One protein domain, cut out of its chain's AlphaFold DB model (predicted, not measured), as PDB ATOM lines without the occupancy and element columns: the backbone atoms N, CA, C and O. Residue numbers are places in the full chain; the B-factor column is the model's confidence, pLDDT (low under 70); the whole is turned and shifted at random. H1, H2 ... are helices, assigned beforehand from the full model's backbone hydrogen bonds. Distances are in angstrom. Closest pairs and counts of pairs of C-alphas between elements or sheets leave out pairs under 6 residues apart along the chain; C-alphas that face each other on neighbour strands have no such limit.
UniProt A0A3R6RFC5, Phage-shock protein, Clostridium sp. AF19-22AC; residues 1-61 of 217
ATOM      1  N   MET A   1      17.863  50.341 -95.459       47.25
ATOM      2  CA  MET A   1      18.303  51.396 -96.397       47.25
ATOM      3  C   MET A   1      19.028  52.450 -95.585       47.25
ATOM      4  O   MET A   1      18.417  53.014 -94.689       47.25
ATOM      5  N   TYR A   2      20.326  52.626 -95.821       55.53
ATOM      6  CA  TYR A   2      21.121  53.681 -95.190       55.53
ATOM      7  C   TYR A   2      20.776  55.003 -95.890       55.53
ATOM      8  O   TYR A   2      20.889  55.082 -97.114       55.53
ATOM      9  N   ASP A   3      20.286  55.999 -95.155       72.12
ATOM     10  CA  ASP A   3      19.941  57.304 -95.726       72.12
ATOM     11  C   ASP A   3      21.214  58.152 -95.863       72.12
ATOM     12  O   ASP A   3      21.786  58.646 -94.883       72.12
ATOM     13  N   LYS A   4      21.689  58.260 -97.105       67.50
ATOM     14  CA  LYS A   4      22.925  58.963 -97.472       67.50
ATOM     15  C   LYS A   4      22.873  60.446 -97.105       67.50
ATOM     16  O   LYS A   4      23.853  60.981 -96.593       67.50
ATOM     17  N   ASN A   5      21.714  61.082 -97.290       69.44
ATOM     18  CA  ASN A   5      21.532  62.503 -96.995       69.44
ATOM     19  C   ASN A   5      21.607  62.750 -95.488       69.44
ATOM     20  O   ASN A   5      22.316  63.647 -95.040       69.44
ATOM     21  N   LYS A   6      20.987  61.864 -94.700       78.31
ATOM     22  CA  LYS A   6      21.033  61.935 -93.236       78.31
ATOM     23  C   LYS A   6      22.461  61.852 -92.691       78.31
ATOM     24  O   LYS A   6      22.797  62.582 -91.770       78.31
ATOM     25  N   THR A   7      23.304  60.996 -93.268       83.75
ATOM     26  CA  THR A   7      24.681  60.776 -92.787       83.75
ATOM     27  C   THR A   7      25.572  62.002 -93.016       83.75
ATOM     28  O   THR A   7      26.297  62.428 -92.117       83.75
ATOM     29  N   LEU A   8      25.486  62.605 -94.205       82.69
ATOM     30  CA  LEU A   8      26.234  63.820 -94.528       82.69
ATOM     31  C   LEU A   8      25.731  65.028 -93.721       82.69
ATOM     32  O   LEU A   8      26.537  65.840 -93.274       82.69
ATOM     33  N   ASP A   9      24.420  65.142 -93.502       85.50
ATOM     34  CA  ASP A   9      23.850  66.213 -92.681       85.50
ATOM     35  C   ASP A   9      24.226  66.072 -91.201       85.50
ATOM     36  O   ASP A   9      24.550  67.070 -90.559       85.50
ATOM     37  N   THR A  10      24.285  64.846 -90.671       88.94
ATOM     38  CA  THR A  10      24.850  64.591 -89.339       88.94
ATOM     39  C   THR A  10      26.308  65.049 -89.268       88.94
ATOM     40  O   THR A  10      26.653  65.794 -88.358       88.94
ATOM     41  N   LEU A  11      27.145  64.709 -90.257       87.81
ATOM     42  CA  LEU A  11      28.544  65.150 -90.284       87.81
ATOM     43  C   LEU A  11      28.682  66.681 -90.276       87.81
ATOM     44  O   LEU A  11      29.464  67.217 -89.498       87.81
ATOM     45  N   LYS A  12      27.895  67.390 -91.099       87.12
ATOM     46  CA  LYS A  12      27.894  68.866 -91.162       87.12
ATOM     47  C   LYS A  12      27.547  69.526 -89.826       87.12
ATOM     48  O   LYS A  12      28.006  70.634 -89.564       87.12
ATOM     49  N   ASN A  13      26.707  68.877 -89.020       88.81
ATOM     50  CA  ASN A  13      26.306  69.383 -87.709       88.81
ATOM     51  C   ASN A  13      27.359  69.111 -86.627       88.81
ATOM     52  O   ASN A  13      27.369  69.801 -85.611       88.81
ATOM     53  N   GLU A  14      28.223  68.116 -86.829       90.12
ATOM     54  CA  GLU A  14      29.252  67.724 -85.864       90.12
ATOM     55  C   GLU A  14      30.601  68.398 -86.121       90.12
ATOM     56  O   GLU A  14      31.299  68.740 -85.168       90.12
ATOM     57  N   ILE A  15      30.967  68.611 -87.389       89.19
ATOM     58  CA  ILE A  15      32.258  69.187 -87.776       89.19
ATOM     59  C   ILE A  15      32.100  70.283 -88.832       89.19
ATOM     60  O   ILE A  15      31.381  70.141 -89.823       89.19
ATOM     61  N   PHE A  16      32.820  71.391 -88.643       89.69
ATOM     62  CA  PHE A  16      32.866  72.462 -89.632       89.69
ATOM     63  C   PHE A  16      33.777  72.067 -90.797       89.69
ATOM     64  O   PHE A  16      34.972  71.837 -90.615       89.69
ATOM     65  N   LEU A  17      33.222  72.029 -92.007       89.00
ATOM     66  CA  LEU A  17      33.945  71.656 -93.219       89.00
ATOM     67  C   LEU A  17      33.823  72.738 -94.288       89.00
ATOM     68  O   LEU A  17      32.749  73.288 -94.533       89.00
ATOM     69  N   SER A  18      34.933  73.000 -94.977       90.88
ATOM     70  CA  SER A  18      34.914  73.789 -96.208       90.88
ATOM     71  C   SER A  18      34.084  73.081 -97.284       90.88
ATOM     72  O   SER A  18      33.890  71.864 -97.245       90.88
ATOM     73  N   LYS A  19      33.635  73.828 -98.300       90.69
ATOM     74  CA  LYS A  19      32.908  73.258 -99.445       90.69
ATOM     75  C   LYS A  19      33.682  72.113-100.114       90.69
ATOM     76  O   LYS A  19      33.088  71.099-100.469       90.69
ATOM     77  N   ASP A  20      34.998  72.261-100.238       90.88
ATOM     78  CA  ASP A  20      35.853  71.244-100.852       90.88
ATOM     79  C   ASP A  20      35.967  69.989 -99.984       90.88
ATOM     80  O   ASP A  20      35.917  68.881-100.514       90.88
ATOM     81  N   ASN A  21      36.086  70.141 -98.663       93.25
ATOM     82  CA  ASN A  21      36.150  68.999 -97.753       93.25
ATOM     83  C   ASN A  21      34.792  68.284 -97.656       93.25
ATOM     84  O   ASN A  21      34.763  67.061 -97.558       93.25
ATOM     85  N   LEU A  22      33.672  69.013 -97.754       92.94
ATOM     86  CA  LEU A  22      32.331  68.418 -97.828       92.94
ATOM     87  C   LEU A  22      32.174  67.514 -99.048       92.94
ATOM     88  O   LEU A  22      31.639  66.417 -98.916       92.94
ATOM     89  N   TYR A  23      32.678  67.943-100.207       93.50
ATOM     90  CA  TYR A  23      32.680  67.107-101.407       93.50
ATOM     91  C   TYR A  23      33.473  65.810-101.189       93.50
ATOM     92  O   TYR A  23      33.004  64.732-101.544       93.50
ATOM     93  N   LEU A  24      34.646  65.889-100.551       95.62
ATOM     94  CA  LEU A  24      35.452  64.701-100.247       95.62
ATOM     95  C   LEU A  24      34.773  63.775 -99.233       95.62
ATOM     96  O   LEU A  24      34.876  62.559 -99.368       95.62
ATOM     97  N   ALA A  25      34.085  64.330 -98.234       95.50
ATOM     98  CA  ALA A  25      33.312  63.550 -97.275       95.50
ATOM     99  C   ALA A  25      32.133  62.838 -97.942       95.50
ATOM    100  O   ALA A  25      31.903  61.657 -97.688       95.50
ATOM    101  N   GLU A  26      31.417  63.530 -98.827       94.19
ATOM    102  CA  GLU A  26      30.336  62.942 -99.612       94.19
ATOM    103  C   GLU A  26      30.850  61.798-100.492       94.19
ATOM    104  O   GLU A  26      30.267  60.715-100.492       94.19
ATOM    105  N   GLU A  27      31.962  62.003-101.197       95.38
ATOM    106  CA  GLU A  27      32.577  60.981-102.044       95.38
ATOM    107  C   GLU A  27      33.041  59.764-101.223       95.38
ATOM    108  O   GLU A  27      32.750  58.624-101.591       95.38
ATOM    109  N   ALA A  28      33.679  59.996-100.071       95.44
ATOM    110  CA  ALA A  28      34.116  58.943 -99.156       95.44
ATOM    111  C   ALA A  28      32.938  58.118 -98.597       95.44
ATOM    112  O   ALA A  28      33.015  56.892 -98.530       95.44
ATOM    113  N   LEU A  29      31.826  58.764 -98.228       94.75
ATOM    114  CA  LEU A  29      30.628  58.079 -97.726       94.75
ATOM    115  C   LEU A  29      29.881  57.329 -98.836       94.75
ATOM    116  O   LEU A  29      29.401  56.215 -98.625       94.75
ATOM    117  N   ASN A  30      29.740  57.945-100.012       92.81
ATOM    118  CA  ASN A  30      28.801  57.484-101.033       92.81
ATOM    119  C   ASN A  30      29.440  56.617-102.111       92.81
ATOM    120  O   ASN A  30      28.848  55.601-102.484       92.81
ATOM    121  N   SER A  31      30.584  57.048-102.643       93.62
ATOM    122  CA  SER A  31      31.276  56.365-103.738       93.62
ATOM    123  C   SER A  31      32.140  55.242-103.187       93.62
ATOM    124  O   SER A  31      31.997  54.094-103.601       93.62
ATOM    125  N   ASP A  32      32.976  55.564-102.203       95.44
ATOM    126  CA  ASP A  32      33.928  54.612-101.627       95.44
ATOM    127  C   ASP A  32      33.317  53.701-100.562       95.44
ATOM    128  O   ASP A  32      33.911  52.687-100.202       95.44
ATOM    129  N   GLN A  33      32.145  54.073-100.039       94.75
ATOM    130  CA  GLN A  33      31.444  53.347 -98.977       94.75
ATOM    131  C   GLN A  33      32.284  53.198 -97.698       94.75
ATOM    132  O   GLN A  33      32.192  52.193 -96.987       94.75
ATOM    133  N   ILE A  34      33.105  54.206 -97.385       95.50
ATOM    134  CA  ILE A  34      33.874  54.247 -96.140       95.50
ATOM    135  C   ILE A  34      32.893  54.426 -94.966       95.50
ATOM    136  O   ILE A  34      32.004  55.280 -95.039       95.50
ATOM    137  N   PRO A  35      33.034  53.653 -93.870       95.19
ATOM    138  CA  PRO A  35      32.183  53.793 -92.695       95.19
ATOM    139  C   PRO A  35      32.177  55.221 -92.150       95.19
ATOM    140  O   PRO A  35      33.213  55.882 -92.117       95.19
ATOM    141  N   TYR A  36      31.017  55.665 -91.666       94.06
ATOM    142  CA  TYR A  36      30.820  57.027 -91.168       94.06
ATOM    143  C   TYR A  36      31.881  57.460 -90.147       94.06
ATOM    144  O   TYR A  36      32.510  58.497 -90.336       94.06
ATOM    145  N   GLU A  37      32.134  56.637 -89.125       94.12
ATOM    146  CA  GLU A  37      33.126  56.935 -88.082       94.12
ATOM    147  C   GLU A  37      34.539  57.105 -88.656       94.12
ATOM    148  O   GLU A  37      35.298  57.975 -88.230       94.12
ATOM    149  N   THR A  38      34.889  56.315 -89.672       96.06
ATOM    150  CA  THR A  38      36.165  56.447 -90.376       96.06
ATOM    151  C   THR A  38      36.208  57.742 -91.182       96.06
ATOM    152  O   THR A  38      37.200  58.459 -91.107       96.06
ATOM    153  N   VAL A  39      35.144  58.085 -91.921       96.38
ATOM    154  CA  VAL A  39      35.081  59.359 -92.659       96.38
ATOM    155  C   VAL A  39      35.211  60.537 -91.704       96.38
ATOM    156  O   VAL A  39      35.998  61.439 -91.975       96.38
ATOM    157  N   LYS A  40      34.502  60.517 -90.575       95.50
ATOM    158  CA  LYS A  40      34.589  61.559 -89.553       95.50
ATOM    159  C   LYS A  40      36.030  61.750 -89.072       95.50
ATOM    160  O   LYS A  40      36.551  62.855 -89.204       95.50
ATOM    161  N   LYS A  41      36.710  60.671 -88.666       95.44
ATOM    162  CA  LYS A  41      38.135  60.710 -88.287       95.44
ATOM    163  C   LYS A  41      39.036  61.229 -89.419       95.44
ATOM    164  O   LYS A  41      39.922  62.038 -89.162       95.44
ATOM    165  N   ILE A  42      38.819  60.802 -90.671       96.69
ATOM    166  CA  ILE A  42      39.570  61.305 -91.840       96.69
ATOM    167  C   ILE A  42      39.406  62.823 -91.969       96.69
ATOM    168  O   ILE A  42      40.378  63.515 -92.259       96.69
ATOM    169  N   MET A  43      38.191  63.342 -91.790       96.06
ATOM    170  CA  MET A  43      37.924  64.773 -91.913       96.06
ATOM    171  C   MET A  43      38.536  65.572 -90.760       96.06
ATOM    172  O   MET A  43      39.145  66.612 -91.013       96.06
ATOM    173  N   GLU A  44      38.420  65.073 -89.527       93.69
ATOM    174  CA  GLU A  44      38.972  65.697 -88.319       93.69
ATOM    175  C   GLU A  44      40.505  65.764 -88.359       93.69
ATOM    176  O   GLU A  44      41.073  66.842 -88.209       93.69
ATOM    177  N   VAL A  45      41.175  64.639 -88.634       93.88
ATOM    178  CA  VAL A  45      42.649  64.561 -88.684       93.88
ATOM    179  C   VAL A  45      43.202  65.167 -89.975       93.88
ATOM    180  O   VAL A  45      44.290  65.743 -90.005       93.88
ATOM    181  N   GLY A  46      42.460  65.033 -91.074       94.38
ATOM    182  CA  GLY A  46      42.881  65.510 -92.379       94.38
ATOM    183  C   GLY A  46      42.889  67.033 -92.473       94.38
ATOM    184  O   GLY A  46      43.841  67.590 -93.006       94.38
ATOM    185  N   GLY A  47      41.854  67.720 -91.979       92.81
ATOM    186  CA  GLY A  47      41.759  69.188 -91.919       92.81
ATOM    187  C   GLY A  47      41.672  69.923 -93.272       92.81
ATOM    188  O   GLY A  47      40.846  70.819 -93.450       92.81
ATOM    189  N   TYR A  48      42.472  69.543 -94.269       94.19
ATOM    190  CA  TYR A  48      42.518  70.119 -95.610       94.19
ATOM    191  C   TYR A  48      42.625  69.039 -96.692       94.19
ATOM    192  O   TYR A  48      43.106  67.926 -96.468       94.19
ATOM    193  N   ARG A  49      42.199  69.400 -97.906       95.06
ATOM    194  CA  ARG A  49      42.019  68.506 -99.062       95.06
ATOM    195  C   ARG A  49      43.132  67.475 -99.273       95.06
ATOM    196  O   ARG A  49      42.836  66.297 -99.457       95.06
ATOM    197  N   ASN A  50      44.399  67.888 -99.278       96.81
ATOM    198  CA  ASN A  50      45.497  66.976 -99.615       96.81
ATOM    199  C   ASN A  50      45.753  65.938 -98.515       96.81
ATOM    200  O   ASN A  50      45.934  64.763 -98.835       96.81
ATOM    201  N   LYS A  51      45.714  66.347 -97.242       96.88
ATOM    202  CA  LYS A  51      45.890  65.453 -96.088       96.88
ATOM    203  C   LYS A  51      44.688  64.505 -95.939       96.88
ATOM    204  O   LYS A  51      44.886  63.302 -95.794       96.88
ATOM    205  N   ILE A  52      43.461  65.000 -96.153       97.62
ATOM    206  CA  ILE A  52      42.235  64.176 -96.254       97.62
ATOM    207  C   ILE A  52      42.384  63.087 -97.325       97.62
ATOM    208  O   ILE A  52      42.138  61.913 -97.058       97.62
ATOM    209  N   ASN A  53      42.815  63.455 -98.534       97.94
ATOM    210  CA  ASN A  53      42.981  62.495 -99.625       97.94
ATOM    211  C   ASN A  53      44.075  61.460 -99.344       97.94
ATOM    212  O   ASN A  53      43.929  60.309 -99.754       97.94
ATOM    213  N   ALA A  54      45.156  61.836 -98.654       98.19
ATOM    214  CA  ALA A  54      46.198  60.894 -98.254       98.19
ATOM    215  C   ALA A  54      45.653  59.838 -97.274       98.19
ATOM    216  O   ALA A  54      45.809  58.643 -97.527       98.19
ATOM    217  N   LEU A  55      44.929  60.264 -96.231       98.31
ATOM    218  CA  LEU A  55      44.281  59.370 -95.258       98.31
ATOM    219  C   LEU A  55      43.233  58.463 -95.915       98.31
ATOM    220  O   LEU A  55      43.239  57.249 -95.717       98.31
ATOM    221  N   ARG A  56      42.362  59.048 -96.747       97.75
ATOM    222  CA  ARG A  56      41.339  58.327 -97.513       97.75
ATOM    223  C   ARG A  56      41.966  57.263 -98.411       97.75
ATOM    224  O   ARG A  56      41.537  56.115 -98.391       97.75
ATOM    225  N   LYS A  57      43.015  57.612 -99.161       97.81
ATOM    226  CA  LYS A  57      43.718  56.662-100.032       97.81
ATOM    227  C   LYS A  57      44.371  55.532 -99.234       97.81
ATOM    228  O   LYS A  57      44.262  54.383 -99.646       97.81
ATOM    229  N   ALA A  58      45.008  55.838 -98.104       97.69
ATOM    230  CA  ALA A  58      45.609  54.820 -97.245       97.69
ATOM    231  C   ALA A  58      44.561  53.815 -96.732       97.69
ATOM    232  O   ALA A  58      44.782  52.607 -96.816       97.69
ATOM    233  N   TYR A  59      43.391  54.301 -96.297       97.56
ATOM    234  CA  TYR A  59      42.266  53.442 -95.916       97.56
ATOM    235  C   TYR A  59      41.841  52.510 -97.061       97.56
ATOM    236  O   TYR A  59      41.719  51.302 -96.872       97.56
ATOM    237  N   LEU A  60      41.671  53.055 -98.269       96.88
ATOM    238  CA  LEU A  60      41.270  52.282 -99.452       96.88
ATOM    239  C   LEU A  60      42.308  51.243 -99.890       96.88
ATOM    240  O   LEU A  60      41.948  50.237-100.494       96.88
ATOM    241  N   MET A  61      43.585  51.461 -99.572       95.38
ATOM    242  CA  MET A  61      44.655  50.480 -99.786       95.38
ATOM    243  C   MET A  61      44.644  49.344 -98.748       95.38
ATOM    244  O   MET A  61      45.472  48.442 -98.818       95.38
TER     245      MET A  61
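What this domain is: This is residues 1 to 61 of the 217 residues of the protein "Phage-shock protein" of Clostridium sp. AF19-22AC (UniProt A0A3R6RFC5). Four short helices of much the same length form an up-and-down bundle, in which each helix runs against the one before it. H2 and H3 sit side by side in the middle, with H1 tilted against H2 at one end of the group and H4 packed on both H2 and H3 at the other. You have 61 printed residues with four named helices, H1, H2, H3 and H4 in chain order, and no named strand; the class is all helix. The whole is compact and rounded, with a radius of gyration of the C-alphas of 10.4 A and spans of 29 by 25 by 16 A.

How they stand to each other: Start at H1, residues 4 to 14, and go on to H2, residues 19 to 30. They touch and form a helical hairpin, opposite ways at a steep tilt of 45 degrees; their closest C-alphas, those of Leu 8 and Glu 26, are 6.6 A apart, and H2 touches H1 with residues 25 to 30 alone. Next comes H3, residues 36 to 46, which touches H2 in a second helical hairpin, opposite ways at a shallow tilt of 32 degrees; look at Ala 25 and Val 39, whose C-alphas, the closest, are 6.5 A apart. H1 and H3 are close but not clearly touching, with their closest C-alphas, those of Leu 11 and Lys 40, 7.1 A apart. H4, residues 49 to 60, touches H3 with residues 52 to 56 alone, in a third helical hairpin at a steep tilt of 42 degrees, opposite ways; the closest C-alphas, those of Gly 46 and Ile 52, are 4.1 A apart. H4 also touches H2, the same way at a shallow tilt of 11 degrees, closest at the C-alphas of Asn 21 and Arg 49, 6.0 A apart. H2 is the hub, touching three helices, while H1 and H4 are apart. In H1, H2, H3 and H4 every O i to N i+4 pair is within hydrogen-bond range.

Where its parts are: Find C-alpha 4 at (22.925, 58.963, -97.472); from there H1 runs 15.9 A to Glu 14. H2 begins at C-alpha 19, at (32.908, 73.258, -99.445), and covers 16.4 A to Asn 30. H3 goes 14.8 A from Tyr 36 to Gly 46. H4 runs 16.2 A from Arg 49 to C-alpha 60 at (41.270, 52.282, -99.452).

The domain as a whole: The two C-alphas farthest apart, those of Met 1 and Asn 50, are 31.5 A from each other. The printed part has no cut, and the links H1 to H2, H2 to H3 and H3 to H4 are tight. The mean pLDDT of the printed part is 90.8; look for values under 70 at residues 1 to 2 and 4 to 5.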